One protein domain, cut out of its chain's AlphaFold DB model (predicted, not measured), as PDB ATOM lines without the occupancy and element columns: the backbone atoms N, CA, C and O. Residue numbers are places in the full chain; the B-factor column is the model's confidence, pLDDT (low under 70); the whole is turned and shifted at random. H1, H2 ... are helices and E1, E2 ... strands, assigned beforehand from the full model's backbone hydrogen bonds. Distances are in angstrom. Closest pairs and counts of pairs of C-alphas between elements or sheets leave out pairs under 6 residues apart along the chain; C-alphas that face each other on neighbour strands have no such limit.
ATOM      1  N   ALA A   2     290.051 185.932 324.162       57.78
ATOM      2  CA  ALA A   2     289.708 185.318 325.445       57.78
ATOM      3  C   ALA A   2     289.048 186.345 326.382       57.78
ATOM      4  O   ALA A   2     289.592 187.430 326.587       57.78
ATOM      5  N   ASN A   3     287.894 185.988 326.951       62.09
ATOM      6  CA  ASN A   3     287.117 186.835 327.871       62.09
ATOM      7  C   ASN A   3     287.185 186.346 329.335       62.09
ATOM      8  O   ASN A   3     286.468 186.860 330.193       62.09
ATOM      9  N   GLY A   4     288.021 185.342 329.616       72.56
ATOM     10  CA  GLY A   4     288.182 184.752 330.943       72.56
ATOM     11  C   GLY A   4     288.861 185.668 331.970       72.56
ATOM     12  O   GLY A   4     289.361 186.756 331.669       72.56
ATOM     13  N   LYS A   5     288.933 185.184 333.212       91.12
ATOM     14  CA  LYS A   5     289.822 185.738 334.247       91.12
ATOM     15  C   LYS A   5     291.275 185.395 333.895       91.12
ATOM     16  O   LYS A   5     291.501 184.522 333.069       91.12
ATOM     17  N   ARG A   6     292.264 186.021 334.540       94.69
ATOM     18  CA  ARG A   6     293.679 185.599 334.455       94.69
ATOM     19  C   ARG A   6     294.128 185.005 335.788       94.69
ATOM     20  O   ARG A   6     293.738 185.526 336.833       94.69
ATOM     21  N   PHE A   7     294.940 183.951 335.753       96.25
ATOM     22  CA  PHE A   7     295.621 183.399 336.930       96.25
ATOM     23  C   PHE A   7     297.131 183.341 336.683       96.25
ATOM     24  O   PHE A   7     297.557 183.048 335.570       96.25
ATOM     25  N   GLN A   8     297.922 183.644 337.713       97.38
ATOM     26  CA  GLN A   8     299.387 183.609 337.667       97.38
ATOM     27  C   GLN A   8     299.916 182.273 338.195       97.38
ATOM     28  O   GLN A   8     299.330 181.694 339.112       97.38
ATOM     29  N   PHE A   9     301.028 181.807 337.632       97.50
ATOM     30  CA  PHE A   9     301.689 180.561 338.010       97.50
ATOM     31  C   PHE A   9     303.193 180.597 337.703       97.50
ATOM     32  O   PHE A   9     303.662 181.362 336.862       97.50
ATOM     33  N   GLU A  10     303.953 179.730 338.373       97.50
ATOM     34  CA  GLU A  10     305.373 179.506 338.094       97.50
ATOM     35  C   GLU A  10     305.541 178.242 337.247       97.50
ATOM     36  O   GLU A  10     305.207 177.153 337.711       97.50
ATOM     37  N   VAL A  11     306.088 178.373 336.036       96.81
ATOM     38  CA  VAL A  11     306.592 177.226 335.263       96.81
ATOM     39  C   VAL A  11     308.076 177.017 335.565       96.81
ATOM     40  O   VAL A  11     308.829 177.972 335.791       96.81
ATOM     41  N   ILE A  12     308.500 175.756 335.560       95.69
ATOM     42  CA  ILE A  12     309.894 175.349 335.744       95.69
ATOM     43  C   ILE A  12     310.535 174.914 334.424       95.69
ATOM     44  O   ILE A  12     309.885 174.317 333.572       95.69
ATOM     45  N   PHE A  13     311.842 175.147 334.306       95.12
ATOM     46  CA  PHE A  13     312.682 174.581 333.254       95.12
ATOM     47  C   PHE A  13     313.927 173.943 333.886       95.12
ATOM     48  O   PHE A  13     314.667 174.581 334.640       95.12
ATOM     49  N   ALA A  14     314.115 172.656 333.616       91.75
ATOM     50  CA  ALA A  14     315.167 171.788 334.115       91.75
ATOM     51  C   ALA A  14     316.402 171.871 333.205       91.75
ATOM     52  O   ALA A  14     316.450 171.297 332.120       91.75
ATOM     53  N   GLU A  15     317.425 172.574 333.679       88.56
ATOM     54  CA  GLU A  15     318.699 172.779 332.986       88.56
ATOM     55  C   GLU A  15     319.772 171.816 333.535       88.56
ATOM     56  O   GLU A  15     319.652 171.299 334.650       88.56
ATOM     57  N   ASP A  16     320.837 171.569 332.765       86.81
ATOM     58  CA  ASP A  16     321.956 170.674 333.117       86.81
ATOM     59  C   ASP A  16     321.494 169.291 333.626       86.81
ATOM     60  O   ASP A  16     321.762 168.925 334.769       86.81
ATOM     61  N   GLN A  17     320.739 168.528 332.821       82.81
ATOM     62  CA  GLN A  17     320.162 167.230 333.242       82.81
ATOM     63  C   GLN A  17     319.325 167.355 334.541       82.81
ATOM     64  O   GLN A  17     319.299 166.488 335.425       82.81
ATOM     65  N   GLY A  18     318.647 168.497 334.685       80.56
ATOM     66  CA  GLY A  18     317.849 168.848 335.851       80.56
ATOM     67  C   GLY A  18     318.654 168.992 337.145       80.56
ATOM     68  O   GLY A  18     318.118 168.675 338.211       80.56
ATOM     69  N   ILE A  19     319.932 169.376 337.065       83.75
ATOM     70  CA  ILE A  19     320.743 169.837 338.207       83.75
ATOM     71  C   ILE A  19     320.374 171.289 338.549       83.75
ATOM     72  O   ILE A  19     320.365 171.673 339.719       83.75
ATOM     73  N   LYS A  20     320.026 172.090 337.536       89.88
ATOM     74  CA  LYS A  20     319.524 173.460 337.676       89.88
ATOM     75  C   LYS A  20     318.022 173.501 337.398       89.88
ATOM     76  O   LYS A  20     317.497 172.710 336.619       89.88
ATOM     77  N   VAL A  21     317.331 174.452 338.029       93.75
ATOM     78  CA  VAL A  21     315.901 174.704 337.800       93.75
ATOM     79  C   VAL A  21     315.670 176.202 337.655       93.75
ATOM     80  O   VAL A  21     315.570 176.927 338.652       93.75
ATOM     81  N   LYS A  22     315.573 176.650 336.406       95.31
ATOM     82  CA  LYS A  22     315.081 177.980 336.057       95.31
ATOM     83  C   LYS A  22     313.572 178.037 336.322       95.31
ATOM     84  O   LYS A  22     312.872 177.029 336.244       95.31
ATOM     85  N   ARG A  23     313.084 179.225 336.670       96.31
ATOM     86  CA  ARG A  23     311.678 179.514 336.975       96.31
ATOM     87  C   ARG A  23     311.229 180.727 336.188       96.31
ATOM     88  O   ARG A  23     311.972 181.705 336.109       96.31
ATOM     89  N   GLU A  24     310.025 180.673 335.641       97.38
ATOM     90  CA  GLU A  24     309.386 181.820 335.005       97.38
ATOM     91  C   GLU A  24     307.975 182.001 335.553       97.38
ATOM     92  O   GLU A  24     307.167 181.073 335.547       97.38
ATOM     93  N   GLN A  25     307.672 183.217 335.998       98.06
ATOM     94  CA  GLN A  25     306.306 183.620 336.304       98.06
ATOM     95  C   GLN A  25     305.573 183.870 334.982       98.06
ATOM     96  O   GLN A  25     306.037 184.649 334.144       98.06
ATOM     97  N   LYS A  26     304.445 183.190 334.796       97.88
ATOM     98  CA  LYS A  26     303.549 183.312 333.644       97.88
ATOM     99  C   LYS A  26     302.114 183.478 334.134       97.88
ATOM    100  O   LYS A  26     301.827 183.414 335.331       97.88
ATOM    101  N   ASP A  27     301.214 183.735 333.200       97.50
ATOM    102  CA  ASP A  27     299.787 183.772 333.459       97.50
ATOM    103  C   ASP A  27     299.016 183.300 332.224       97.50
ATOM    104  O   ASP A  27     299.529 183.367 331.105       97.50
ATOM    105  N   ALA A  28     297.795 182.820 332.438       97.56
ATOM    106  CA  ALA A  28     296.898 182.391 331.373       97.56
ATOM    107  C   ALA A  28     295.465 182.845 331.655       97.56
ATOM    108  O   ALA A  28     295.076 183.083 332.807       97.56
ATOM    109  N   PHE A  29     294.669 182.963 330.591       98.06
ATOM    110  CA  PHE A  29     293.233 183.187 330.715       98.06
ATOM    111  C   PHE A  29     292.524 181.886 331.097       98.06
ATOM    112  O   PHE A  29     292.896 180.816 330.623       98.06
ATOM    113  N   TYR A  30     291.487 181.970 331.925       97.56
ATOM    114  CA  TYR A  30     290.683 180.819 332.316       97.56
ATOM    115  C   TYR A  30     289.216 181.178 332.577       97.56
ATOM    116  O   TYR A  30     288.874 182.299 332.973       97.56
ATOM    117  N   GLU A  31     288.351 180.192 332.374       96.44
ATOM    118  CA  GLU A  31     286.945 180.199 332.773       96.44
ATOM    119  C   GLU A  31     286.704 179.154 333.876       96.44
ATOM    120  O   GLU A  31     287.565 178.329 334.197       96.44
ATOM    121  N   THR A  32     285.543 179.227 334.527       96.56
ATOM    122  CA  THR A  32     285.171 178.315 335.615       96.56
ATOM    123  C   THR A  32     283.699 177.962 335.492       96.56
ATOM    124  O   THR A  32     282.858 178.850 335.625       96.56
ATOM    125  N   GLU A  33     283.392 176.684 335.289       96.56
ATOM    126  CA  GLU A  33     282.024 176.175 335.414       96.56
ATOM    127  C   GLU A  33     281.719 175.830 336.873       96.56
ATOM    128  O   GLU A  33     282.565 175.263 337.571       96.56
ATOM    129  N   ASP A  34     280.497 176.123 337.316       96.81
ATOM    130  CA  ASP A  34     279.927 175.583 338.552       96.81
ATOM    131  C   ASP A  34     279.148 174.304 338.211       96.81
ATOM    132  O   ASP A  34     278.170 174.335 337.462       96.81
ATOM    133  N   LEU A  35     279.597 173.164 338.741       97.25
ATOM    134  CA  LEU A  35     278.943 171.862 338.567       97.25
ATOM    135  C   LEU A  35     277.925 171.574 339.689       97.25
ATOM    136  O   LEU A  35     277.318 170.498 339.718       97.25
ATOM    137  N   GLY A  36     277.726 172.533 340.596       95.31
ATOM    138  CA  GLY A  36     276.865 172.449 341.766       95.31
ATOM    139  C   GLY A  36     277.596 171.948 343.014       95.31
ATOM    140  O   GLY A  36     278.659 171.330 342.961       95.31
ATOM    141  N   ASN A  37     276.991 172.195 344.180       92.94
ATOM    142  CA  ASN A  37     277.467 171.724 345.492       92.94
ATOM    143  C   ASN A  37     278.919 172.125 345.846       92.94
ATOM    144  O   ASN A  37     279.564 171.456 346.655       92.94
ATOM    145  N   GLY A  38     279.433 173.212 345.258       94.81
ATOM    146  CA  GLY A  38     280.809 173.679 345.460       94.81
ATOM    147  C   GLY A  38     281.866 172.916 344.654       94.81
ATOM    148  O   GLY A  38     283.054 173.065 344.931       94.81
ATOM    149  N   VAL A  39     281.460 172.101 343.675       98.00
ATOM    150  CA  VAL A  39     282.363 171.474 342.702       98.00
ATOM    151  C   VAL A  39     282.453 172.373 341.473       98.00
ATOM    152  O   VAL A  39     281.437 172.685 340.861       98.00
ATOM    153  N   THR A  40     283.663 172.761 341.080       97.81
ATOM    154  CA  THR A  40     283.909 173.584 339.887       97.81
ATOM    155  C   THR A  40     284.831 172.882 338.896       97.81
ATOM    156  O   THR A  40     285.576 171.972 339.266       97.81
ATOM    157  N   LEU A  41     284.800 173.312 337.635       98.12
ATOM    158  CA  LEU A  41     285.736 172.905 336.584       98.12
ATOM    159  C   LEU A  41     286.436 174.148 336.026       98.12
ATOM    160  O   LEU A  41     285.781 175.022 335.462       98.12
ATOM    161  N   GLU A  42     287.755 174.236 336.198       98.06
ATOM    162  CA  GLU A  42     288.574 175.306 335.621       98.06
ATOM    163  C   GLU A  42     289.054 174.916 334.217       98.06
ATOM    164  O   GLU A  42     289.660 173.859 334.031       98.06
ATOM    165  N   MET A  43     288.808 175.796 333.245       98.31
ATOM    166  CA  MET A  43     289.175 175.612 331.839       98.31
ATOM    167  C   MET A  43     290.151 176.717 331.422       98.31
ATOM    168  O   MET A  43     289.799 177.895 331.500       98.31
ATOM    169  N   VAL A  44     291.362 176.367 330.991       98.62
ATOM    170  CA  VAL A  44     292.425 177.306 330.591       98.62
ATOM    171  C   VAL A  44     292.382 177.545 329.086       98.62
ATOM    172  O   VAL A  44     292.187 176.609 328.315       98.62
ATOM    173  N   PHE A  45     292.550 178.798 328.668       98.50
ATOM    174  CA  PHE A  45     292.613 179.181 327.262       98.50
ATOM    175  C   PHE A  45     293.977 178.826 326.665       98.50
ATOM    176  O   PHE A  45     295.005 179.361 327.091       98.50
ATOM    177  N   ILE A  46     293.964 177.975 325.645       98.56
ATOM    178  CA  ILE A  46     295.129 177.584 324.861       98.56
ATOM    179  C   ILE A  46     295.176 178.481 323.611       98.56
ATOM    180  O   ILE A  46     294.183 178.556 322.880       98.56
ATOM    181  N   PRO A  47     296.272 179.220 323.356       98.00
ATOM    182  CA  PRO A  47     296.358 180.119 322.207       98.00
ATOM    183  C   PRO A  47     296.456 179.348 320.881       98.00
ATOM    184  O   PRO A  47     296.927 178.221 320.846       98.00
ATOM    185  N   ALA A  48     296.065 179.989 319.778       98.31
ATOM    186  CA  ALA A  48     296.377 179.499 318.435       98.31
ATOM    187  C   ALA A  48     297.896 179.541 318.170       98.31
ATOM    188  O   ALA A  48     298.593 180.436 318.664       98.31
ATOM    189  N   GLY A  49     298.405 178.623 317.348       98.38
ATOM    190  CA  GLY A  49     299.822 178.563 316.993       98.38
ATOM    191  C   GLY A  49     300.234 177.270 316.294       98.38
ATOM    192  O   GLY A  49     299.424 176.380 316.058       98.38
ATOM    193  N   THR A  50     301.520 177.165 315.969       98.44
ATOM    194  CA  THR A  50     302.088 176.052 315.195       98.44
ATOM    195  C   THR A  50     303.194 175.357 315.983       98.44
ATOM    196  O   THR A  50     304.019 176.032 316.603       98.44
ATOM    197  N   PHE A  51     303.250 174.026 315.927       98.25
ATOM    198  CA  PHE A  51     304.295 173.216 316.559       98.25
ATOM    199  C   PHE A  51     304.763 172.062 315.660       98.25
ATOM    200  O   PHE A  51     304.275 171.889 314.543       98.25
ATOM    201  N   MET A  52     305.748 171.307 316.148       97.75
ATOM    202  CA  MET A  52     306.188 170.042 315.563       97.75
ATOM    203  C   MET A  52     305.652 168.908 316.438       97.75
ATOM    204  O   MET A  52     306.017 168.834 317.612       97.75
ATOM    205  N   MET A  53     304.779 168.078 315.877       97.25
ATOM    206  CA  MET A  53     304.164 166.937 316.552       97.25
ATOM    207  C   MET A  53     305.041 165.688 316.402       97.25
ATOM    208  O   MET A  53     305.690 165.512 315.365       97.25
ATOM    209  N   GLY A  54     305.062 164.830 317.423       95.81
ATOM    210  CA  GLY A  54     305.902 163.632 317.488       95.81
ATOM    211  C   GLY A  54     307.333 163.865 317.986       95.81
ATOM    212  O   GLY A  54     307.806 165.001 318.095       95.81
ATOM    213  N   SER A  55     308.040 162.779 318.303       92.94
ATOM    214  CA  SER A  55     309.395 162.801 318.879       92.94
ATOM    215  C   SER A  55     310.495 162.823 317.812       92.94
ATOM    216  O   SER A  55     310.354 162.297 316.702       92.94
ATOM    217  N   SER A  56     311.617 163.470 318.127       91.56
ATOM    218  CA  SER A  56     312.741 163.616 317.198       91.56
ATOM    219  C   SER A  56     313.411 162.273 316.909       91.56
ATOM    220  O   SER A  56     313.512 161.411 317.772       91.56
ATOM    221  N   ALA A  57     313.931 162.060 315.697       88.56
ATOM    222  CA  ALA A  57     314.484 160.749 315.321       88.56
ATOM    223  C   ALA A  57     315.635 160.256 316.235       88.56
ATOM    224  O   ALA A  57     315.886 159.051 316.297       88.56
ATOM    225  N   GLN A  69     307.938 163.106 312.491       96.19
ATOM    226  CA  GLN A  69     307.640 164.460 312.953       96.19
ATOM    227  C   GLN A  69     307.012 165.276 311.823       96.19
ATOM    228  O   GLN A  69     307.520 165.279 310.698       96.19
ATOM    229  N   HIS A  70     305.928 165.978 312.135       96.69
ATOM    230  CA  HIS A  70     305.188 166.786 311.174       96.69
ATOM    231  C   HIS A  70     304.709 168.095 311.810       96.69
ATOM    232  O   HIS A  70     304.544 168.207 313.025       96.69
ATOM    233  N   GLN A  71     304.538 169.121 310.978       98.00
ATOM    234  CA  GLN A  71     304.138 170.447 311.435       98.00
ATOM    235  C   GLN A  71     302.612 170.534 311.519       98.00
ATOM    236  O   GLN A  71     301.931 170.291 310.524       98.00
ATOM    237  N   VAL A  72     302.097 170.935 312.681       98.44
ATOM    238  CA  VAL A  72     300.657 171.073 312.942       98.44
ATOM    239  C   VAL A  72     300.349 172.491 313.413       98.44
ATOM    240  O   VAL A  72     301.077 173.046 314.240       98.44
ATOM    241  N   THR A  73     299.282 173.089 312.881       98.38
ATOM    242  CA  THR A  73     298.816 174.439 313.226       98.38
ATOM    243  C   THR A  73     297.422 174.391 313.831       98.38
ATOM    244  O   THR A  73     296.463 174.048 313.155       98.38
ATOM    245  N   ILE A  74     297.313 174.812 315.089       98.25
ATOM    246  CA  ILE A  74     296.048 175.116 315.752       98.25
ATOM    247  C   ILE A  74     295.615 176.516 315.289       98.25
ATOM    248  O   ILE A  74     296.170 177.515 315.753       98.25
ATOM    249  N   GLU A  75     294.669 176.602 314.348       95.94
ATOM    250  CA  GLU A  75     294.242 177.887 313.762       95.94
ATOM    251  C   GLU A  75     293.454 178.777 314.741       95.94
ATOM    252  O   GLU A  75     293.655 179.993 314.778       95.94
ATOM    253  N   GLU A  76     292.588 178.183 315.570       96.31
ATOM    254  CA  GLU A  76     291.789 178.890 316.578       96.31
ATOM    255  C   GLU A  76     292.126 178.426 318.001       96.31
ATOM    256  O   GLU A  76     292.195 177.235 318.292       96.31
ATOM    257  N   GLY A  77     292.314 179.383 318.915       96.94
ATOM    258  CA  GLY A  77     292.587 179.084 320.322       96.94
ATOM    259  C   GLY A  77     291.344 178.570 321.053       96.94
ATOM    260  O   GLY A  77     290.272 179.177 320.966       96.94
ATOM    261  N   PHE A  78     291.502 177.480 321.799       98.19
ATOM    262  CA  PHE A  78     290.431 176.737 322.465       98.19
ATOM    263  C   PHE A  78     290.560 176.788 323.998       98.19
ATOM    264  O   PHE A  78     291.411 177.486 324.546       98.19
ATOM    265  N   TYR A  79     289.691 176.071 324.714       98.44
ATOM    266  CA  TYR A  79     289.767 175.918 326.168       98.44
ATOM    267  C   TYR A  79     289.968 174.443 326.544       98.44
ATOM    268  O   TYR A  79     289.168 173.597 326.148       98.44
ATOM    269  N   MET A  80     290.991 174.149 327.348       98.62
ATOM    270  CA  MET A  80     291.318 172.806 327.848       98.62
ATOM    271  C   MET A  80     291.142 172.734 329.369       98.62
ATOM    272  O   MET A  80     291.237 173.750 330.057       98.62
ATOM    273  N   GLY A  81     290.858 171.550 329.919       98.50
ATOM    274  CA  GLY A  81     290.783 171.370 331.370       98.50
ATOM    275  C   GLY A  81     292.129 171.684 332.021       98.50
ATOM    276  O   GLY A  81     293.146 171.144 331.606       98.50
ATOM    277  N   LYS A  82     292.144 172.545 333.048       98.50
ATOM    278  CA  LYS A  82     293.367 172.935 333.789       98.50
ATOM    279  C   LYS A  82     294.101 171.742 334.420       98.50
ATOM    280  O   LYS A  82     295.299 171.807 334.682       98.50
ATOM    281  N   TYR A  83     293.329 170.696 334.689       98.31
ATOM    282  CA  TYR A  83     293.675 169.460 335.368       98.31
ATOM    283  C   TYR A  83     292.969 168.294 334.658       98.31
ATOM    284  O   TYR A  83     291.896 168.520 334.080       98.31
ATOM    285  N   PRO A  84     293.456 167.051 334.820       98.12
ATOM    286  CA  PRO A  84     292.655 165.857 334.561       98.12
ATOM    287  C   PRO A  84     291.300 165.933 335.289       98.12
ATOM    288  O   PRO A  84     291.225 166.410 336.428       98.12
ATOM    289  N   VAL A  85     290.221 165.434 334.673       98.56
ATOM    290  CA  VAL A  85     288.877 165.466 335.286       98.56
ATOM    291  C   VAL A  85     288.892 164.714 336.619       98.56
ATOM    292  O   VAL A  85     289.170 163.517 336.681       98.56
ATOM    293  N   THR A  86     288.576 165.414 337.704       98.56
ATOM    294  CA  THR A  86     288.590 164.849 339.058       98.56
ATOM    295  C   THR A  86     287.361 163.994 339.344       98.56
ATOM    296  O   THR A  86     286.294 164.156 338.745       98.56
ATOM    297  N   GLN A  87     287.478 163.120 340.343       98.50
ATOM    298  CA  GLN A  87     286.378 162.265 340.794       98.50
ATOM    299  C   GLN A  87     285.139 163.066 341.203       98.50
ATOM    300  O   GLN A  87     284.030 162.668 340.860       98.50
ATOM    301  N   ALA A  88     285.307 164.210 341.877       98.56
ATOM    302  CA  ALA A  88     284.184 165.066 342.254       98.56
ATOM    303  C   ALA A  88     283.483 165.702 341.037       98.56
ATOM    304  O   ALA A  88     282.253 165.763 341.011       98.56
ATOM    305  N   GLN A  89     284.238 166.140 340.022       98.75
ATOM    306  CA  GLN A  89     283.681 166.700 338.781       98.75
ATOM    307  C   GLN A  89     282.934 165.630 337.972       98.75
ATOM    308  O   GLN A  89     281.802 165.863 337.542       98.75
ATOM    309  N   TYR A  90     283.522 164.439 337.817       98.75
ATOM    310  CA  TYR A  90     282.876 163.320 337.127       98.75
ATOM    311  C   TYR A  90     281.590 162.883 337.841       98.75
ATOM    312  O   TYR A  90     280.545 162.763 337.204       98.75
ATOM    313  N   GLU A  91     281.627 162.733 339.167       98.56
ATOM    314  CA  GLU A  91     280.469 162.329 339.972       98.56
ATOM    315  C   GLU A  91     279.332 163.366 339.910       98.56
ATOM    316  O   GLU A  91     278.169 162.987 339.753       98.56
ATOM    317  N   ALA A  92     279.654 164.667 339.902       98.50
ATOM    318  CA  ALA A  92     278.673 165.743 339.733       98.50
ATOM    319  C   ALA A  92     277.968 165.724 338.359       98.50
ATOM    320  O   ALA A  92     276.765 166.003 338.281       98.50
ATOM    321  N   VAL A  93     278.681 165.380 337.275       98.44
ATOM    322  CA  VAL A  93     278.144 165.339 335.897       98.44
ATOM    323  C   VAL A  93     277.442 164.013 335.578       98.44
ATOM    324  O   VAL A  93     276.370 164.008 334.959       98.44
ATOM    325  N   MET A  94     278.012 162.887 336.005       98.44
ATOM    326  CA  MET A  94     277.573 161.551 335.597       98.44
ATOM    327  C   MET A  94     276.627 160.879 336.594       98.44
ATOM    328  O   MET A  94     275.769 160.113 336.150       98.44
ATOM    329  N   GLY A  95     276.724 161.211 337.887       97.94
ATOM    330  CA  GLY A  95     275.947 160.600 338.973       97.94
ATOM    331  C   GLY A  95     276.564 159.321 339.558       97.94
ATOM    332  O   GLY A  95     275.923 158.646 340.359       97.94
ATOM    333  N   ASN A  96     277.786 158.967 339.152       97.88
ATOM    334  CA  ASN A  96     278.540 157.806 339.623       97.88
ATOM    335  C   ASN A  96     280.053 158.098 339.644       97.88
ATOM    336  O   ASN A  96     280.516 159.094 339.097       97.88
ATOM    337  N   ASN A  97     280.833 157.212 340.266       98.19
ATOM    338  CA  ASN A  97     282.283 157.354 340.403       98.19
ATOM    339  C   ASN A  97     282.948 155.963 340.278       98.19
ATOM    340  O   ASN A  97     282.935 155.209 341.257       98.19
ATOM    341  N   PRO A  98     283.500 155.598 339.101       97.44
ATOM    342  CA  PRO A  98     284.041 154.256 338.831       97.44
ATOM    343  C   PRO A  98     285.448 154.007 339.407       97.44
ATOM    344  O   PRO A  98     285.898 152.864 339.490       97.44
ATOM    345  N   SER A  99     286.125 155.061 339.868       96.25
ATOM    346  CA  SER A  99     287.509 155.020 340.356       96.25
ATOM    347  C   SER A  99     287.714 153.996 341.476       96.25
ATOM    348  O   SER A  99     286.995 154.012 342.477       96.25
ATOM    349  N   HIS A 100     288.724 153.142 341.358       92.50
ATOM    350  CA  HIS A 100     289.159 152.233 342.415       92.50
ATOM    351  C   HIS A 100     289.837 152.994 343.573       92.50
ATOM    352  O   HIS A 100     289.535 152.763 344.745       92.50
ATOM    353  N   ARG A 101     290.722 153.951 343.264       88.12
ATOM    354  CA  ARG A 101     291.484 154.747 344.240       88.12
ATOM    355  C   ARG A 101     290.758 156.052 344.566       88.12
ATOM    356  O   ARG A 101     291.024 157.097 343.977       88.12
ATOM    357  N   LYS A 102     289.837 155.996 345.532       93.69
ATOM    358  CA  LYS A 102     289.001 157.146 345.920       93.69
ATOM    359  C   LYS A 102     289.800 158.368 346.413       93.69
ATOM    360  O   LYS A 102     290.819 158.240 347.097       93.69
ATOM    361  N   GLY A 103     289.291 159.556 346.083       95.31
ATOM    362  CA  GLY A 103     289.718 160.866 346.591       95.31
ATOM    363  C   GLY A 103     289.098 161.989 345.754       95.31
ATOM    364  O   GLY A 103     289.160 161.929 344.533       95.31
ATOM    365  N   LYS A 104     288.476 163.002 346.376       96.56
ATOM    366  CA  LYS A 104     287.655 163.995 345.648       96.56
ATOM    367  C   LYS A 104     288.429 164.774 344.581       96.56
ATOM    368  O   LYS A 104     287.882 164.991 343.503       96.56
ATOM    369  N   HIS A 105     289.672 165.151 344.884       96.56
ATOM    370  CA  HIS A 105     290.553 165.916 343.997       96.56
ATOM    371  C   HIS A 105     291.575 165.034 343.263       96.56
ATOM    372  O   HIS A 105     292.453 165.551 342.583       96.56
ATOM    373  N   ARG A 106     291.466 163.701 343.367       96.00
ATOM    374  CA  ARG A 106     292.187 162.773 342.483       96.00
ATOM    375  C   ARG A 106     291.538 162.764 341.094       96.00
ATOM    376  O   ARG A 106     290.326 162.995 341.017       96.00
ATOM    377  N   PRO A 107     292.287 162.444 340.024       97.12
ATOM    378  CA  PRO A 107     291.698 162.141 338.723       97.12
ATOM    379  C   PRO A 107     290.668 161.007 338.832       97.12
ATOM    380  O   PRO A 107     290.789 160.106 339.677       97.12
ATOM    381  N   VAL A 108     289.646 161.057 337.978       98.06
ATOM    382  CA  VAL A 108     288.758 159.922 337.725       98.06
ATOM    383  C   VAL A 108     289.492 158.868 336.896       98.06
ATOM    384  O   VAL A 108     290.367 159.177 336.093       98.06
ATOM    385  N   GLU A 109     289.174 157.602 337.131       94.62
ATOM    386  CA  GLU A 109     289.838 156.457 336.508       94.62
ATOM    387  C   GLU A 109     288.905 155.240 336.488       94.62
ATOM    388  O   GLU A 109     287.849 155.263 337.121       94.62
ATOM    389  N   ASN A 110     289.267 154.205 335.724       95.50
ATOM    390  CA  ASN A 110     288.338 153.171 335.238       95.50
ATOM    391  C   ASN A 110     287.171 153.769 334.426       95.50
ATOM    392  O   ASN A 110     286.020 153.386 334.605       95.50
ATOM    393  N   VAL A 111     287.485 154.735 333.555       97.38
ATOM    394  CA  VAL A 111     286.553 155.382 332.621       97.38
ATOM    395  C   VAL A 111     286.958 154.982 331.204       97.38
ATOM    396  O   VAL A 111     288.103 155.202 330.804       97.38
ATOM    397  N   SER A 112     286.041 154.377 330.455       97.69
ATOM    398  CA  SER A 112     286.234 154.059 329.033       97.69
ATOM    399  C   SER A 112     286.148 155.306 328.140       97.69
ATOM    400  O   SER A 112     285.634 156.344 328.558       97.69
ATOM    401  N   TRP A 113     286.624 155.211 326.894       97.25
ATOM    402  CA  TRP A 113     286.535 156.307 325.920       97.25
ATOM    403  C   TRP A 113     285.081 156.765 325.707       97.25
ATOM    404  O   TRP A 113     284.787 157.956 325.810       97.25
ATOM    405  N   ASP A 114     284.149 155.818 325.539       97.62
ATOM    406  CA  ASP A 114     282.710 156.095 325.412       97.62
ATOM    407  C   ASP A 114     282.139 156.842 326.628       97.62
ATOM    408  O   ASP A 114     281.319 157.750 326.486       97.62
ATOM    409  N   GLU A 115     282.578 156.494 327.842       98.50
ATOM    410  CA  GLU A 115     282.168 157.181 329.069       98.50
ATOM    411  C   GLU A 115     282.766 158.589 329.187       98.50
ATOM    412  O   GLU A 115     282.087 159.499 329.671       98.50
ATOM    413  N   ALA A 116     283.996 158.799 328.710       98.44
ATOM    414  CA  ALA A 116     284.626 160.116 328.654       98.44
ATOM    415  C   ALA A 116     283.903 161.034 327.645       98.44
ATOM    416  O   ALA A 116     283.542 162.167 327.976       98.44
ATOM    417  N   VAL A 117     283.563 160.514 326.459       98.12
ATOM    418  CA  VAL A 117     282.711 161.207 325.475       98.12
ATOM    419  C   VAL A 117     281.310 161.476 326.042       98.12
ATOM    420  O   VAL A 117     280.771 162.574 325.871       98.12
ATOM    421  N   ALA A 118     280.723 160.530 326.784       98.69
ATOM    422  CA  ALA A 118     279.432 160.720 327.445       98.69
ATOM    423  C   ALA A 118     279.475 161.780 328.564       98.69
ATOM    424  O   ALA A 118     278.502 162.523 328.725       98.69
ATOM    425  N   PHE A 119     280.586 161.900 329.302       98.75
ATOM    426  CA  PHE A 119     280.821 162.993 330.252       98.75
ATOM    427  C   PHE A 119     280.846 164.348 329.531       98.75
ATOM    428  O   PHE A 119     280.080 165.241 329.899       98.75
ATOM    429  N   CYS A 120     281.637 164.484 328.459       98.75
ATOM    430  CA  CYS A 120     281.695 165.703 327.646       98.75
ATOM    431  C   CYS A 120     280.316 166.087 327.080       98.75
ATOM    432  O   CYS A 120     279.904 167.249 327.154       98.75
ATOM    433  N   LYS A 121     279.549 165.102 326.595       98.69
ATOM    434  CA  LYS A 121     278.177 165.311 326.119       98.69
ATOM    435  C   LYS A 121     277.248 165.816 327.229       98.69
ATOM    436  O   LYS A 121     276.622 166.859 327.047       98.69
ATOM    437  N   LYS A 122     277.188 165.149 328.391       98.62
ATOM    438  CA  LYS A 122     276.342 165.599 329.517       98.62
ATOM    439  C   LYS A 122     276.754 166.970 330.052       98.62
ATOM    440  O   LYS A 122     275.896 167.742 330.476       98.62
ATOM    441  N   LEU A 123     278.050 167.284 330.059       98.44
ATOM    442  CA  LEU A 123     278.549 168.600 330.460       98.44
ATOM    443  C   LEU A 123     278.098 169.688 329.470       98.44
ATOM    444  O   LEU A 123     277.659 170.755 329.896       98.44
ATOM    445  N   SER A 124     278.105 169.386 328.168       98.50
ATOM    446  CA  SER A 124     277.558 170.268 327.126       98.50
ATOM    447  C   SER A 124     276.053 170.501 327.304       98.50
ATOM    448  O   SER A 124     275.596 171.641 327.364       98.50
ATOM    449  N   GLU A 125     275.281 169.424 327.488       98.12
ATOM    450  CA  GLU A 125     273.826 169.469 327.720       98.12
ATOM    451  C   GLU A 125     273.440 170.279 328.974       98.12
ATOM    452  O   GLU A 125     272.388 170.916 328.993       98.12
ATOM    453  N   ARG A 126     274.287 170.280 330.013       96.50
ATOM    454  CA  ARG A 126     274.074 171.034 331.264       96.50
ATOM    455  C   ARG A 126     274.439 172.518 331.175       96.50
ATOM    456  O   ARG A 126     273.817 173.321 331.863       96.50
ATOM    457  N   THR A 127     275.465 172.869 330.401       96.06
ATOM    458  CA  THR A 127     276.051 174.227 330.367       96.06
ATOM    459  C   THR A 127     275.588 175.064 329.176       96.06
ATOM    460  O   THR A 127     275.643 176.291 329.233       96.06
ATOM    461  N   GLY A 128     275.166 174.426 328.080       96.94
ATOM    462  CA  GLY A 128     274.918 175.093 326.800       96.94
ATOM    463  C   GLY A 128     276.190 175.484 326.029       96.94
ATOM    464  O   GLY A 128     276.080 176.104 324.973       96.94
ATOM    465  N   LYS A 129     277.382 175.126 326.528       96.75
ATOM    466  CA  LYS A 129     278.662 175.217 325.805       96.75
ATOM    467  C   LYS A 129     278.985 173.876 325.132       96.75
ATOM    468  O   LYS A 129     278.388 172.854 325.457       96.75
ATOM    469  N   THR A 130     279.961 173.860 324.225       97.56
ATOM    470  CA  THR A 130     280.471 172.622 323.615       97.56
ATOM    471  C   THR A 130     281.670 172.097 324.397       97.56
ATOM    472  O   THR A 130     282.701 172.762 324.456       97.56
ATOM    473  N   TYR A 131     281.561 170.881 324.933       98.44
ATOM    474  CA  TYR A 131     282.667 170.116 325.511       98.44
ATOM    475  C   TYR A 131     282.897 168.833 324.714       98.44
ATOM    476  O   TYR A 131     281.955 168.149 324.311       98.44
ATOM    477  N   ARG A 132     284.169 168.489 324.530       98.44
ATOM    478  CA  ARG A 132     284.655 167.283 323.849       98.44
ATOM    479  C   ARG A 132     286.004 166.874 324.441       98.44
ATOM    480  O   ARG A 132     286.579 167.630 325.222       98.44
ATOM    481  N   LEU A 133     286.500 165.707 324.044       98.50
ATOM    482  CA  LEU A 133     287.911 165.364 324.205       98.50
ATOM    483  C   LEU A 133     288.764 166.255 323.267       98.50
ATOM    484  O   LEU A 133     288.250 166.682 322.219       98.50
ATOM    485  N   PRO A 134     290.025 166.569 323.621       98.19
ATOM    486  CA  PRO A 134     290.967 167.190 322.688       98.19
ATOM    487  C   PRO A 134     291.285 166.218 321.544       98.19
ATOM    488  O   PRO A 134     291.120 165.007 321.713       98.19
ATOM    489  N   SER A 135     291.755 166.710 320.399       97.81
ATOM    490  CA  SER A 135     292.509 165.841 319.487       97.81
ATOM    491  C   SER A 135     293.879 165.498 320.090       97.81
ATOM    492  O   SER A 135     294.366 166.201 320.978       97.81
ATOM    493  N   GLU A 136     294.537 164.447 319.607       97.44
ATOM    494  CA  GLU A 136     295.911 164.123 320.007       97.44
ATOM    495  C   GLU A 136     296.869 165.277 319.664       97.44
ATOM    496  O   GLU A 136     297.742 165.624 320.460       97.44
ATOM    497  N   ALA A 137     296.639 165.951 318.534       97.94
ATOM    498  CA  ALA A 137     297.368 167.151 318.140       97.94
ATOM    499  C   ALA A 137     297.156 168.330 319.108       97.94
ATOM    500  O   ALA A 137     298.121 168.987 319.502       97.94
ATOM    501  N   GLU A 138     295.915 168.594 319.525       98.62
ATOM    502  CA  GLU A 138     295.610 169.604 320.545       98.62
ATOM    503  C   GLU A 138     296.223 169.245 321.901       98.62
ATOM    504  O   GLU A 138     296.711 170.137 322.600       98.62
ATOM    505  N   TRP A 139     296.224 167.960 322.272       98.62
ATOM    506  CA  TRP A 139     296.813 167.480 323.519       98.62
ATOM    507  C   TRP A 139     298.337 167.630 323.513       98.62
ATOM    508  O   TRP A 139     298.881 168.233 324.438       98.62
ATOM    509  N   GLU A 140     299.034 167.178 322.464       98.56
ATOM    510  CA  GLU A 140     300.498 167.280 322.375       98.56
ATOM    511  C   GLU A 140     300.951 168.750 322.284       98.56
ATOM    512  O   GLU A 140     301.880 169.155 322.990       98.56
ATOM    513  N   TYR A 141     300.238 169.584 321.511       98.69
ATOM    514  CA  TYR A 141     300.454 171.036 321.468       98.69
ATOM    515  C   TYR A 141     300.345 171.667 322.860       98.69
ATOM    516  O   TYR A 141     301.235 172.403 323.306       98.69
ATOM    517  N   SER A 142     299.255 171.348 323.561       98.62
ATOM    518  CA  SER A 142     298.958 171.896 324.882       98.62
ATOM    519  C   SER A 142     299.903 171.372 325.953       98.62
ATOM    520  O   SER A 142     300.223 172.120 326.871       98.62
ATOM    521  N   CYS A 143     300.376 170.128 325.824       98.31
ATOM    522  CA  CYS A 143     301.355 169.489 326.699       98.31
ATOM    523  C   CYS A 143     302.728 170.164 326.582       98.31
ATOM    524  O   CYS A 143     303.252 170.660 327.586       98.31
ATOM    525  N   ARG A 144     303.266 170.272 325.355       98.19
ATOM    526  CA  ARG A 144     304.562 170.914 325.076       98.19
ATOM    527  C   ARG A 144     304.574 172.404 325.414       98.19
ATOM    528  O   ARG A 144     305.616 172.928 325.802       98.19
ATOM    529  N   ALA A 145     303.447 173.100 325.238       97.94
ATOM    530  CA  ALA A 145     303.291 174.531 325.520       97.94
ATOM    531  C   ALA A 145     304.408 175.424 324.923       97.94
ATOM    532  O   ALA A 145     304.827 176.420 325.518       97.94
ATOM    533  N   GLY A 146     304.905 175.049 323.738       97.00
ATOM    534  CA  GLY A 146     305.965 175.752 323.011       97.00
ATOM    535  C   GLY A 146     307.392 175.209 323.180       97.00
ATOM    536  O   GLY A 146     308.301 175.799 322.596       97.00
ATOM    537  N   THR A 147     307.629 174.120 323.923       96.50
ATOM    538  CA  THR A 147     308.936 173.431 323.903       96.50
ATOM    539  C   THR A 147     309.038 172.382 322.792       96.50
ATOM    540  O   THR A 147     308.042 171.943 322.219       96.50
ATOM    541  N   THR A 148     310.272 171.974 322.488       94.38
ATOM    542  CA  THR A 148     310.606 170.887 321.546       94.38
ATOM    543  C   THR A 148     311.399 169.762 322.224       94.38
ATOM    544  O   THR A 148     312.062 168.985 321.549       94.38
ATOM    545  N   THR A 149     311.397 169.732 323.556       93.31
ATOM    546  CA  THR A 149     312.049 168.720 324.401       93.31
ATOM    547  C   THR A 149     311.075 167.576 324.724       93.31
ATOM    548  O   THR A 149     309.864 167.778 324.575       93.31
ATOM    549  N   PRO A 150     311.553 166.408 325.205       92.62
ATOM    550  CA  PRO A 150     310.691 165.270 325.555       92.62
ATOM    551  C   PRO A 150     309.620 165.620 326.597       92.62
ATOM    552  O   PRO A 150     308.483 165.161 326.514       92.62
ATOM    553  N   TYR A 151     309.963 166.489 327.553       94.38
ATOM    554  CA  TYR A 151     309.040 167.012 328.557       94.38
ATOM    555  C   TYR A 151     308.942 168.539 328.469       94.38
ATOM    556  O   TYR A 151     309.910 169.202 328.083       94.38
ATOM    557  N   TYR A 152     307.825 169.137 328.900       94.69
ATOM    558  CA  TYR A 152     307.652 170.600 328.878       94.69
ATOM    559  C   TYR A 152     308.704 171.337 329.728       94.69
ATOM    560  O   TYR A 152     309.035 172.488 329.454       94.69
ATOM    561  N   PHE A 153     309.238 170.687 330.769       93.69
ATOM    562  CA  PHE A 153     310.302 171.240 331.609       93.69
ATOM    563  C   PHE A 153     311.714 170.956 331.075       93.69
ATOM    564  O   PHE A 153     312.654 171.537 331.604       93.69
ATOM    565  N   GLY A 154     311.910 170.120 330.049       93.31
ATOM    566  CA  GLY A 154     313.225 169.871 329.440       93.31
ATOM    567  C   GLY A 154     313.521 168.397 329.159       93.31
ATOM    568  O   GLY A 154     312.617 167.609 328.902       93.31
ATOM    569  N   GLU A 155     314.804 168.033 329.213       91.62
ATOM    570  CA  GLU A 155     315.322 166.726 328.758       91.62
ATOM    571  C   GLU A 155     315.102 165.556 329.731       91.62
ATOM    572  O   GLU A 155     315.287 164.405 329.352       91.62
ATOM    573  N   VAL A 156     314.766 165.815 331.002       89.19
ATOM    574  CA  VAL A 156     314.657 164.758 332.026       89.19
ATOM    575  C   VAL A 156     313.456 164.934 332.943       89.19
ATOM    576  O   VAL A 156     313.211 166.019 333.476       89.19
ATOM    577  N   ILE A 157     312.763 163.829 333.204       87.75
ATOM    578  CA  ILE A 157     311.673 163.733 334.173       87.75
ATOM    579  C   ILE A 157     312.189 163.286 335.545       87.75
ATOM    580  O   ILE A 157     313.118 162.486 335.659       87.75
ATOM    581  N   LYS A 158     311.605 163.837 336.615       85.25
ATOM    582  CA  LYS A 158     311.921 163.498 338.012       85.25
ATOM    583  C   LYS A 158     310.628 163.506 338.825       85.25
ATOM    584  O   LYS A 158     309.781 164.369 338.609       85.25
ATOM    585  N   SER A 159     310.509 162.629 339.822       84.44
ATOM    586  CA  SER A 159     309.304 162.474 340.665       84.44
ATOM    587  C   SER A 159     308.946 163.693 341.537       84.44
ATOM    588  O   SER A 159     307.920 163.703 342.207       84.44
ATOM    589  N   GLN A 160     309.771 164.743 341.512       85.44
ATOM    590  CA  GLN A 160     309.488 166.066 342.083       85.44
ATOM    591  C   GLN A 160     308.746 167.020 341.118       85.44
ATOM    592  O   GLN A 160     308.361 168.113 341.528       85.44
ATOM    593  N   TRP A 161     308.575 166.641 339.845       86.94
ATOM    594  CA  TRP A 161     307.958 167.456 338.783       86.94
ATOM    595  C   TRP A 161     306.793 166.767 338.062       86.94
ATOM    596  O   TRP A 161     306.051 167.440 337.355       86.94
ATOM    597  N   ALA A 162     306.619 165.456 338.243       87.50
ATOM    598  CA  ALA A 162     305.471 164.703 337.748       87.50
ATOM    599  C   ALA A 162     305.270 163.407 338.552       87.50
ATOM    600  O   ALA A 162     306.230 162.845 339.087       87.50
ATOM    601  N   ASN A 163     304.038 162.890 338.577       86.19
ATOM    602  CA  ASN A 163     303.730 161.563 339.119       86.19
ATOM    603  C   ASN A 163     303.985 160.475 338.063       86.19
ATOM    604  O   ASN A 163     303.049 159.908 337.494       86.19
ATOM    605  N   CYS A 164     305.263 160.230 337.773       77.00
ATOM    606  CA  CYS A 164     305.732 159.201 336.849       77.00
ATOM    607  C   CYS A 164     306.415 158.047 337.604       77.00
ATOM    608  O   CYS A 164     306.890 158.205 338.732       77.00
ATOM    609  N   ARG A 165     306.542 156.883 336.960       67.56
ATOM    610  CA  ARG A 165     307.343 155.776 337.497       67.56
ATOM    611  C   ARG A 165     308.826 156.160 337.479       67.56
ATOM    612  O   ARG A 165     309.367 156.427 336.413       67.56
ATOM    613  N   SER A 166     309.491 156.149 338.634       57.47
ATOM    614  CA  SER A 166     310.950 156.301 338.723       57.47
ATOM    615  C   SER A 166     311.632 154.955 338.989       57.47
ATOM    616  O   SER A 166     311.055 154.077 339.632       57.47
ATOM    617  N   GLU A 167     312.872 154.787 338.517       53.59
ATOM    618  CA  GLU A 167     313.623 153.517 338.585       53.59
ATOM    619  C   GLU A 167     313.775 152.951 340.008       53.59
ATOM    620  O   GLU A 167     313.900 151.743 340.193       53.59
ATOM    621  N   ASN A 168     313.750 153.824 341.020       49.16
ATOM    622  CA  ASN A 168     313.969 153.471 342.423       49.16
ATOM    623  C   ASN A 168     312.670 153.351 343.246       49.16
ATOM    624  O   ASN A 168     312.731 153.023 344.432       49.16
ATOM    625  N   GLY A 179     297.194 168.816 340.256       93.81
ATOM    626  CA  GLY A 179     297.936 170.051 340.510       93.81
ATOM    627  C   GLY A 179     298.967 169.972 341.637       93.81
ATOM    628  O   GLY A 179     299.411 171.012 342.120       93.81
ATOM    629  N   CYS A 180     299.370 168.769 342.066       91.69
ATOM    630  CA  CYS A 180     300.461 168.595 343.038       91.69
ATOM    631  C   CYS A 180     301.846 168.990 342.489       91.69
ATOM    632  O   CYS A 180     302.778 169.182 343.270       91.69
ATOM    633  N   PHE A 181     301.984 169.101 341.167       92.50
ATOM    634  CA  PHE A 181     303.228 169.427 340.467       92.50
ATOM    635  C   PHE A 181     303.138 170.801 339.785       92.50
ATOM    636  O   PHE A 181     302.044 171.360 339.682       92.50
ATOM    637  N   PRO A 182     304.258 171.385 339.321       95.00
ATOM    638  CA  PRO A 182     304.213 172.612 338.534       95.00
ATOM    639  C   PRO A 182     303.379 172.453 337.248       95.00
ATOM    640  O   PRO A 182     303.294 171.345 336.705       95.00
ATOM    641  N   PRO A 183     302.787 173.543 336.735       97.81
ATOM    642  CA  PRO A 183     302.186 173.566 335.414       97.81
ATOM    643  C   PRO A 183     303.222 173.813 334.313       97.81
ATOM    644  O   PRO A 183     304.329 174.305 334.561       97.81
ATOM    645  N   ASN A 184     302.812 173.554 333.074       98.31
ATOM    646  CA  ASN A 184     303.547 173.949 331.880       98.31
ATOM    647  C   ASN A 184     303.362 175.439 331.532       98.31
ATOM    648  O   ASN A 184     302.689 176.195 332.234       98.31
ATOM    649  N   ALA A 185     303.962 175.885 330.423       98.25
ATOM    650  CA  ALA A 185     303.965 177.296 330.040       98.25
ATOM    651  C   ALA A 185     302.588 177.867 329.631       98.25
ATOM    652  O   ALA A 185     302.454 179.091 329.581       98.25
ATOM    653  N   PHE A 186     301.575 177.023 329.392       98.56
ATOM    654  CA  PHE A 186     300.181 177.431 329.174       98.56
ATOM    655  C   PHE A 186     299.332 177.403 330.456       98.56
ATOM    656  O   PHE A 186     298.212 177.901 330.445       98.56
ATOM    657  N   GLY A 187     299.853 176.880 331.573       98.31
ATOM    658  CA  GLY A 187     299.127 176.804 332.844       98.31
ATOM    659  C   GLY A 187     298.336 175.507 333.045       98.31
ATOM    660  O   GLY A 187     297.492 175.454 333.941       98.31
ATOM    661  N   LEU A 188     298.602 174.477 332.233       98.56
ATOM    662  CA  LEU A 188     298.061 173.129 332.416       98.56
ATOM    663  C   LEU A 188     298.943 172.308 333.357       98.56
ATOM    664  O   LEU A 188     300.170 172.423 333.329       98.56
ATOM    665  N   TYR A 189     298.311 171.472 334.174       97.88
ATOM    666  CA  TYR A 189     298.949 170.654 335.203       97.88
ATOM    667  C   TYR A 189     298.931 169.165 334.839       97.88
ATOM    668  O   TYR A 189     298.142 168.730 334.013       97.88
ATOM    669  N   ASP A 190     299.797 168.382 335.488       95.44
ATOM    670  CA  ASP A 190     299.857 166.910 335.426       95.44
ATOM    671  C   ASP A 190     300.121 166.259 334.044       95.44
ATOM    672  O   ASP A 190     300.296 165.046 334.002       95.44
ATOM    673  N   MET A 191     300.299 167.037 332.963       96.31
ATOM    674  CA  MET A 191     300.538 166.624 331.553       96.31
ATOM    675  C   MET A 191     301.660 165.580 331.275       96.31
ATOM    676  O   MET A 191     301.876 165.207 330.125       96.31
ATOM    677  N   HIS A 192     302.398 165.119 332.291       92.56
ATOM    678  CA  HIS A 192     303.432 164.075 332.200       92.56
ATOM    679  C   HIS A 192     303.289 162.984 333.286       92.56
ATOM    680  O   HIS A 192     304.288 162.480 333.809       92.56
ATOM    681  N   GLY A 193     302.062 162.619 333.671       89.12
ATOM    682  CA  GLY A 193     301.812 161.436 334.499       89.12
ATOM    683  C   GLY A 193     300.470 161.454 335.233       89.12
ATOM    684  O   GLY A 193     299.494 162.031 334.777       89.12
ATOM    685  N   ASN A 194     300.431 160.831 336.416       87.38
ATOM    686  CA  ASN A 194     299.246 160.650 337.273       87.38
ATOM    687  C   ASN A 194     298.152 159.724 336.683       87.38
ATOM    688  O   ASN A 194     297.794 158.728 337.322       87.38
ATOM    689  N   VAL A 195     297.649 160.010 335.479       90.62
ATOM    690  CA  VAL A 195     296.751 159.164 334.669       90.62
ATOM    691  C   VAL A 195     296.999 159.393 333.177       90.62
ATOM    692  O   VAL A 195     297.406 160.475 332.780       90.62
ATOM    693  N   TRP A 196     296.691 158.391 332.356       90.69
ATOM    694  CA  TRP A 196     296.577 158.562 330.907       90.69
ATOM    695  C   TRP A 196     295.253 159.239 330.549       90.69
ATOM    696  O   TRP A 196     294.230 158.989 331.196       90.69
ATOM    697  N   GLU A 197     295.270 160.077 329.516       96.19
ATOM    698  CA  GLU A 197     294.137 160.911 329.113       96.19
ATOM    699  C   GLU A 197     293.593 160.494 327.741       96.19
ATOM    700  O   GLU A 197     294.342 160.256 326.796       96.19
ATOM    701  N   TRP A 198     292.266 160.403 327.622       97.75
ATOM    702  CA  TRP A 198     291.616 160.059 326.359       97.75
ATOM    703  C   TRP A 198     291.569 161.267 325.414       97.75
ATOM    704  O   TRP A 198     290.886 162.253 325.697       97.75
ATOM    705  N   CYS A 199     292.218 161.147 324.258       97.19
ATOM    706  CA  CYS A 199     291.979 162.019 323.106       97.19
ATOM    707  C   CYS A 199     290.762 161.535 322.294       97.19
ATOM    708  O   CYS A 199     290.263 160.421 322.480       97.19
ATOM    709  N   ALA A 200     290.251 162.383 321.404       95.81
ATOM    710  CA  ALA A 200     289.140 162.065 320.509       95.81
ATOM    711  C   ALA A 200     289.528 161.074 319.395       95.81
ATOM    712  O   ALA A 200     288.655 160.415 318.833       95.81
ATOM    713  N   ASP A 201     290.816 160.991 319.076       93.06
ATOM    714  CA  ASP A 201     291.354 160.240 317.950       93.06
ATOM    715  C   ASP A 201     291.259 158.715 318.144       93.06
ATOM    716  O   ASP A 201     291.441 158.196 319.253       93.06
ATOM    717  N   PRO A 202     291.011 157.959 317.061       88.25
ATOM    718  CA  PRO A 202     291.393 156.558 316.981       88.25
ATOM    719  C   PRO A 202     292.922 156.402 317.056       88.25
ATOM    720  O   PRO A 202     293.676 157.351 316.861       88.25
ATOM    721  N   TYR A 203     293.394 155.189 317.340       83.06
ATOM    722  CA  TYR A 203     294.829 154.924 317.452       83.06
ATOM    723  C   TYR A 203     295.453 154.572 316.095       83.06
ATOM    724  O   TYR A 203     294.960 153.683 315.401       83.06
ATOM    725  N   TYR A 204     296.607 155.179 315.806       83.06
ATOM    726  CA  TYR A 204     297.445 154.884 314.641       83.06
ATOM    727  C   TYR A 204     298.871 154.483 315.054       83.06
ATOM    728  O   TYR A 204     299.407 154.952 316.065       83.06
ATOM    729  N   ASP A 205     299.494 153.618 314.246       86.62
ATOM    730  CA  ASP A 205     300.850 153.079 314.454       86.62
ATOM    731  C   ASP A 205     301.985 153.999 313.955       86.62
ATOM    732  O   ASP A 205     303.157 153.646 314.084       86.62
ATOM    733  N   ASN A 206     301.661 155.158 313.376       88.94
ATOM    734  CA  ASN A 206     302.576 156.234 312.976       88.94
ATOM    735  C   ASN A 206     301.764 157.516 312.672       88.94
ATOM    736  O   ASN A 206     300.541 157.503 312.790       88.94
ATOM    737  N   TYR A 207     302.434 158.596 312.256       91.50
ATOM    738  CA  TYR A 207     301.821 159.850 311.785       91.50
ATOM    739  C   TYR A 207     301.879 160.041 310.249       91.50
ATOM    740  O   TYR A 207     301.833 161.168 309.748       91.50
ATOM    741  N   GLU A 208     302.011 158.971 309.457       91.00
ATOM    742  CA  GLU A 208     302.005 159.071 307.990       91.00
ATOM    743  C   GLU A 208     300.587 159.372 307.476       91.00
ATOM    744  O   GLU A 208     299.743 158.486 307.366       91.00
ATOM    745  N   GLY A 209     300.329 160.641 307.146       90.25
ATOM    746  CA  GLY A 209     299.006 161.124 306.727       90.25
ATOM    747  C   GLY A 209     298.185 161.790 307.838       90.25
ATOM    748  O   GLY A 209     297.011 162.074 307.617       90.25
ATOM    749  N   ALA A 210     298.788 162.065 309.000       93.19
ATOM    750  CA  ALA A 210     298.136 162.785 310.092       93.19
ATOM    751  C   ALA A 210     297.699 164.221 309.689       93.19
ATOM    752  O   ALA A 210     298.398 164.872 308.898       93.19
ATOM    753  N   PRO A 211     296.576 164.750 310.223       93.81
ATOM    754  CA  PRO A 211     296.117 166.114 309.955       93.81
ATOM    755  C   PRO A 211     297.088 167.189 310.462       93.81
ATOM    756  O   PRO A 211     297.564 167.141 311.593       93.81
ATOM    757  N   SER A 212     297.333 168.220 309.650       96.00
ATOM    758  CA  SER A 212     298.217 169.347 309.989       96.00
ATOM    759  C   SER A 212     297.493 170.589 310.535       96.00
ATOM    760  O   SER A 212     298.121 171.634 310.722       96.00
ATOM    761  N   ASP A 213     296.193 170.486 310.816       95.12
ATOM    762  CA  ASP A 213     295.284 171.568 311.236       95.12
ATOM    763  C   ASP A 213     294.771 171.427 312.688       95.12
ATOM    764  O   ASP A 213     293.921 172.196 313.141       95.12
ATOM    765  N   GLY A 214     295.260 170.424 313.424       94.81
ATOM    766  CA  GLY A 214     294.805 170.111 314.781       94.81
ATOM    767  C   GLY A 214     293.468 169.370 314.857       94.81
ATOM    768  O   GLY A 214     292.995 169.095 315.962       94.81
ATOM    769  N   SER A 215     292.848 169.032 313.722       93.62
ATOM    770  CA  SER A 215     291.614 168.245 313.699       93.62
ATOM    771  C   SER A 215     291.837 166.792 314.138       93.62
ATOM    772  O   SER A 215     292.958 166.290 314.190       93.62
ATOM    773  N   VAL A 216     290.743 166.112 314.490       92.31
ATOM    774  CA  VAL A 216     290.760 164.697 314.887       92.31
ATOM    775  C   VAL A 216     291.002 163.827 313.650       92.31
ATOM    776  O   VAL A 216     290.251 163.910 312.671       92.31
ATOM    777  N   TRP A 217     292.000 162.949 313.699       89.44
ATOM    778  CA  TRP A 217     292.361 162.049 312.607       89.44
ATOM    779  C   TRP A 217     291.341 160.914 312.485       89.44
ATOM    780  O   TRP A 217     291.432 159.878 313.134       89.44
ATOM    781  N   ASN A 218     290.323 161.098 311.646       78.38
ATOM    782  CA  ASN A 218     289.200 160.159 311.522       78.38
ATOM    783  C   ASN A 218     289.406 159.046 310.463       78.38
ATOM    784  O   ASN A 218     288.456 158.333 310.133       78.38
ATOM    785  N   GLU A 219     290.617 158.861 309.926       63.00
ATOM    786  CA  GLU A 219     290.902 157.923 308.823       63.00
ATOM    787  C   GLU A 219     291.266 156.482 309.265       63.00
ATOM    788  O   GLU A 219     292.207 155.878 308.757       63.00
ATOM    789  N   ALA A 220     290.385 155.909 310.103       45.19
ATOM    790  CA  ALA A 220     290.066 154.478 310.288       45.19
ATOM    791  C   ALA A 220     290.502 153.715 311.568       45.19
ATOM    792  O   ALA A 220     291.625 153.780 312.045       45.19
ATOM    793  N   MET A 221     289.580 152.818 311.969       39.31
ATOM    794  CA  MET A 221     289.681 151.689 312.922       39.31
ATOM    795  C   MET A 221     289.729 152.006 314.437       39.31
ATOM    796  O   MET A 221     290.208 153.053 314.843       39.31
ATOM    797  N   PRO A 222     289.140 151.147 315.302       41.34
ATOM    798  CA  PRO A 222     288.718 151.559 316.647       41.34
ATOM    799  C   PRO A 222     289.826 151.564 317.717       41.34
ATOM    800  O   PRO A 222     290.463 150.543 317.953       41.34
ATOM    801  N   HIS A 223     289.926 152.706 318.408       41.41
ATOM    802  CA  HIS A 223     290.438 152.977 319.768       41.41
ATOM    803  C   HIS A 223     291.565 152.099 320.353       41.41
ATOM    804  O   HIS A 223     291.388 150.916 320.643       41.41
ATOM    805  N   SER A 224     292.664 152.747 320.752       43.16
ATOM    806  CA  SER A 224     293.610 152.211 321.740       43.16
ATOM    807  C   SER A 224     294.010 153.298 322.752       43.16
ATOM    808  O   SER A 224     293.782 154.485 322.521       43.16
ATOM    809  N   LEU A 225     294.550 152.882 323.900       35.00
ATOM    810  CA  LEU A 225     295.112 153.774 324.918       35.00
ATOM    811  C   LEU A 225     296.576 154.077 324.582       35.00
ATOM    812  O   LEU A 225     297.388 153.152 324.530       35.00
ATOM    813  N   ARG A 226     296.928 155.360 324.464       41.31
ATOM    814  CA  ARG A 226     298.310 155.824 324.679       41.31
ATOM    815  C   ARG A 226     298.509 156.073 326.188       41.31
ATOM    816  O   ARG A 226     297.531 156.317 326.898       41.31
ATOM    817  N   ASN A 227     299.723 155.835 326.693       34.69
ATOM    818  CA  ASN A 227     300.004 155.369 328.072       34.69
ATOM    819  C   ASN A 227     301.203 156.265 328.820       34.69
ATOM    820  O   ASN A 227     302.015 155.661 328.011       34.69
TER     821      ASN A 227
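AT A GLANCE: This is residues 2 to 57, 69 to 168 and 179 to 227 of the 227 residues of the protein "Formylglycine-generating enzyme family protein" of Gammaproteobacteria bacterium (UniProt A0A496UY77). With little regular structure, this is a rounded body mostly of loops: a strongly twisted, curled sheet E1-E2-E3-E6 makes one wall, H3 sits near the middle beside the strand pair E4-E5, and H1 and H2 meet at one side. The 205 printed residues include six named strands, then three helices, mixed in class; both sheets are antiparallel. It is compact, radius of gyration of the C-alphas 17.0 A, spanning 47 by 41 by 38 A.

IN THESE COORDINATES: E1 is residues 5 to 15, from C-alpha (289.822, 185.738, 334.247); E2, 20 to 34, 39.7 A, bends by 63 degrees at residue 29. E3 is 40 to 46, E4 49 to 53, E5 70 to 74, E6 78 to 81, H1 87 to 94, H2 113 to 127, 21.2 A, and H3 136 to 144, ending at C-alpha (304.562, 170.914, 325.076).

HOW THE PARTS SIT: E1, E2 and E3 form a meander, each strand antiparallel to the one before; N 9 and O 26, and N 33 and O 41, are 2.9 A apart. Within hydrogen-bond range are also N 44 and O 80, 2.8 A, across the antiparallel neighbours E3 and E6, and N 51 and O 72, 2.9 A, across the antiparallel neighbours E4 and E5. The closest C-alphas of E4 and H3, Phe 51 and Tyr 141, are 6.6 A apart. H1 touches residues 119 to 123 of H2 alone, closest C-alphas Val 93 and Leu 123, 6.4 A, only just about perpendicular at 72 degrees. In H1, H2 and H3 every O i to N i+4 pair is within hydrogen-bond range.

THE WHOLE: Cuts at 58 to 68 and 169 to 178 leave C-alpha gaps of 8.1 A and 23.1 A. The H1 to H2 link is long. Residues 2 to 3, 165 to 168 and 219 to 227 have pLDDT under 70.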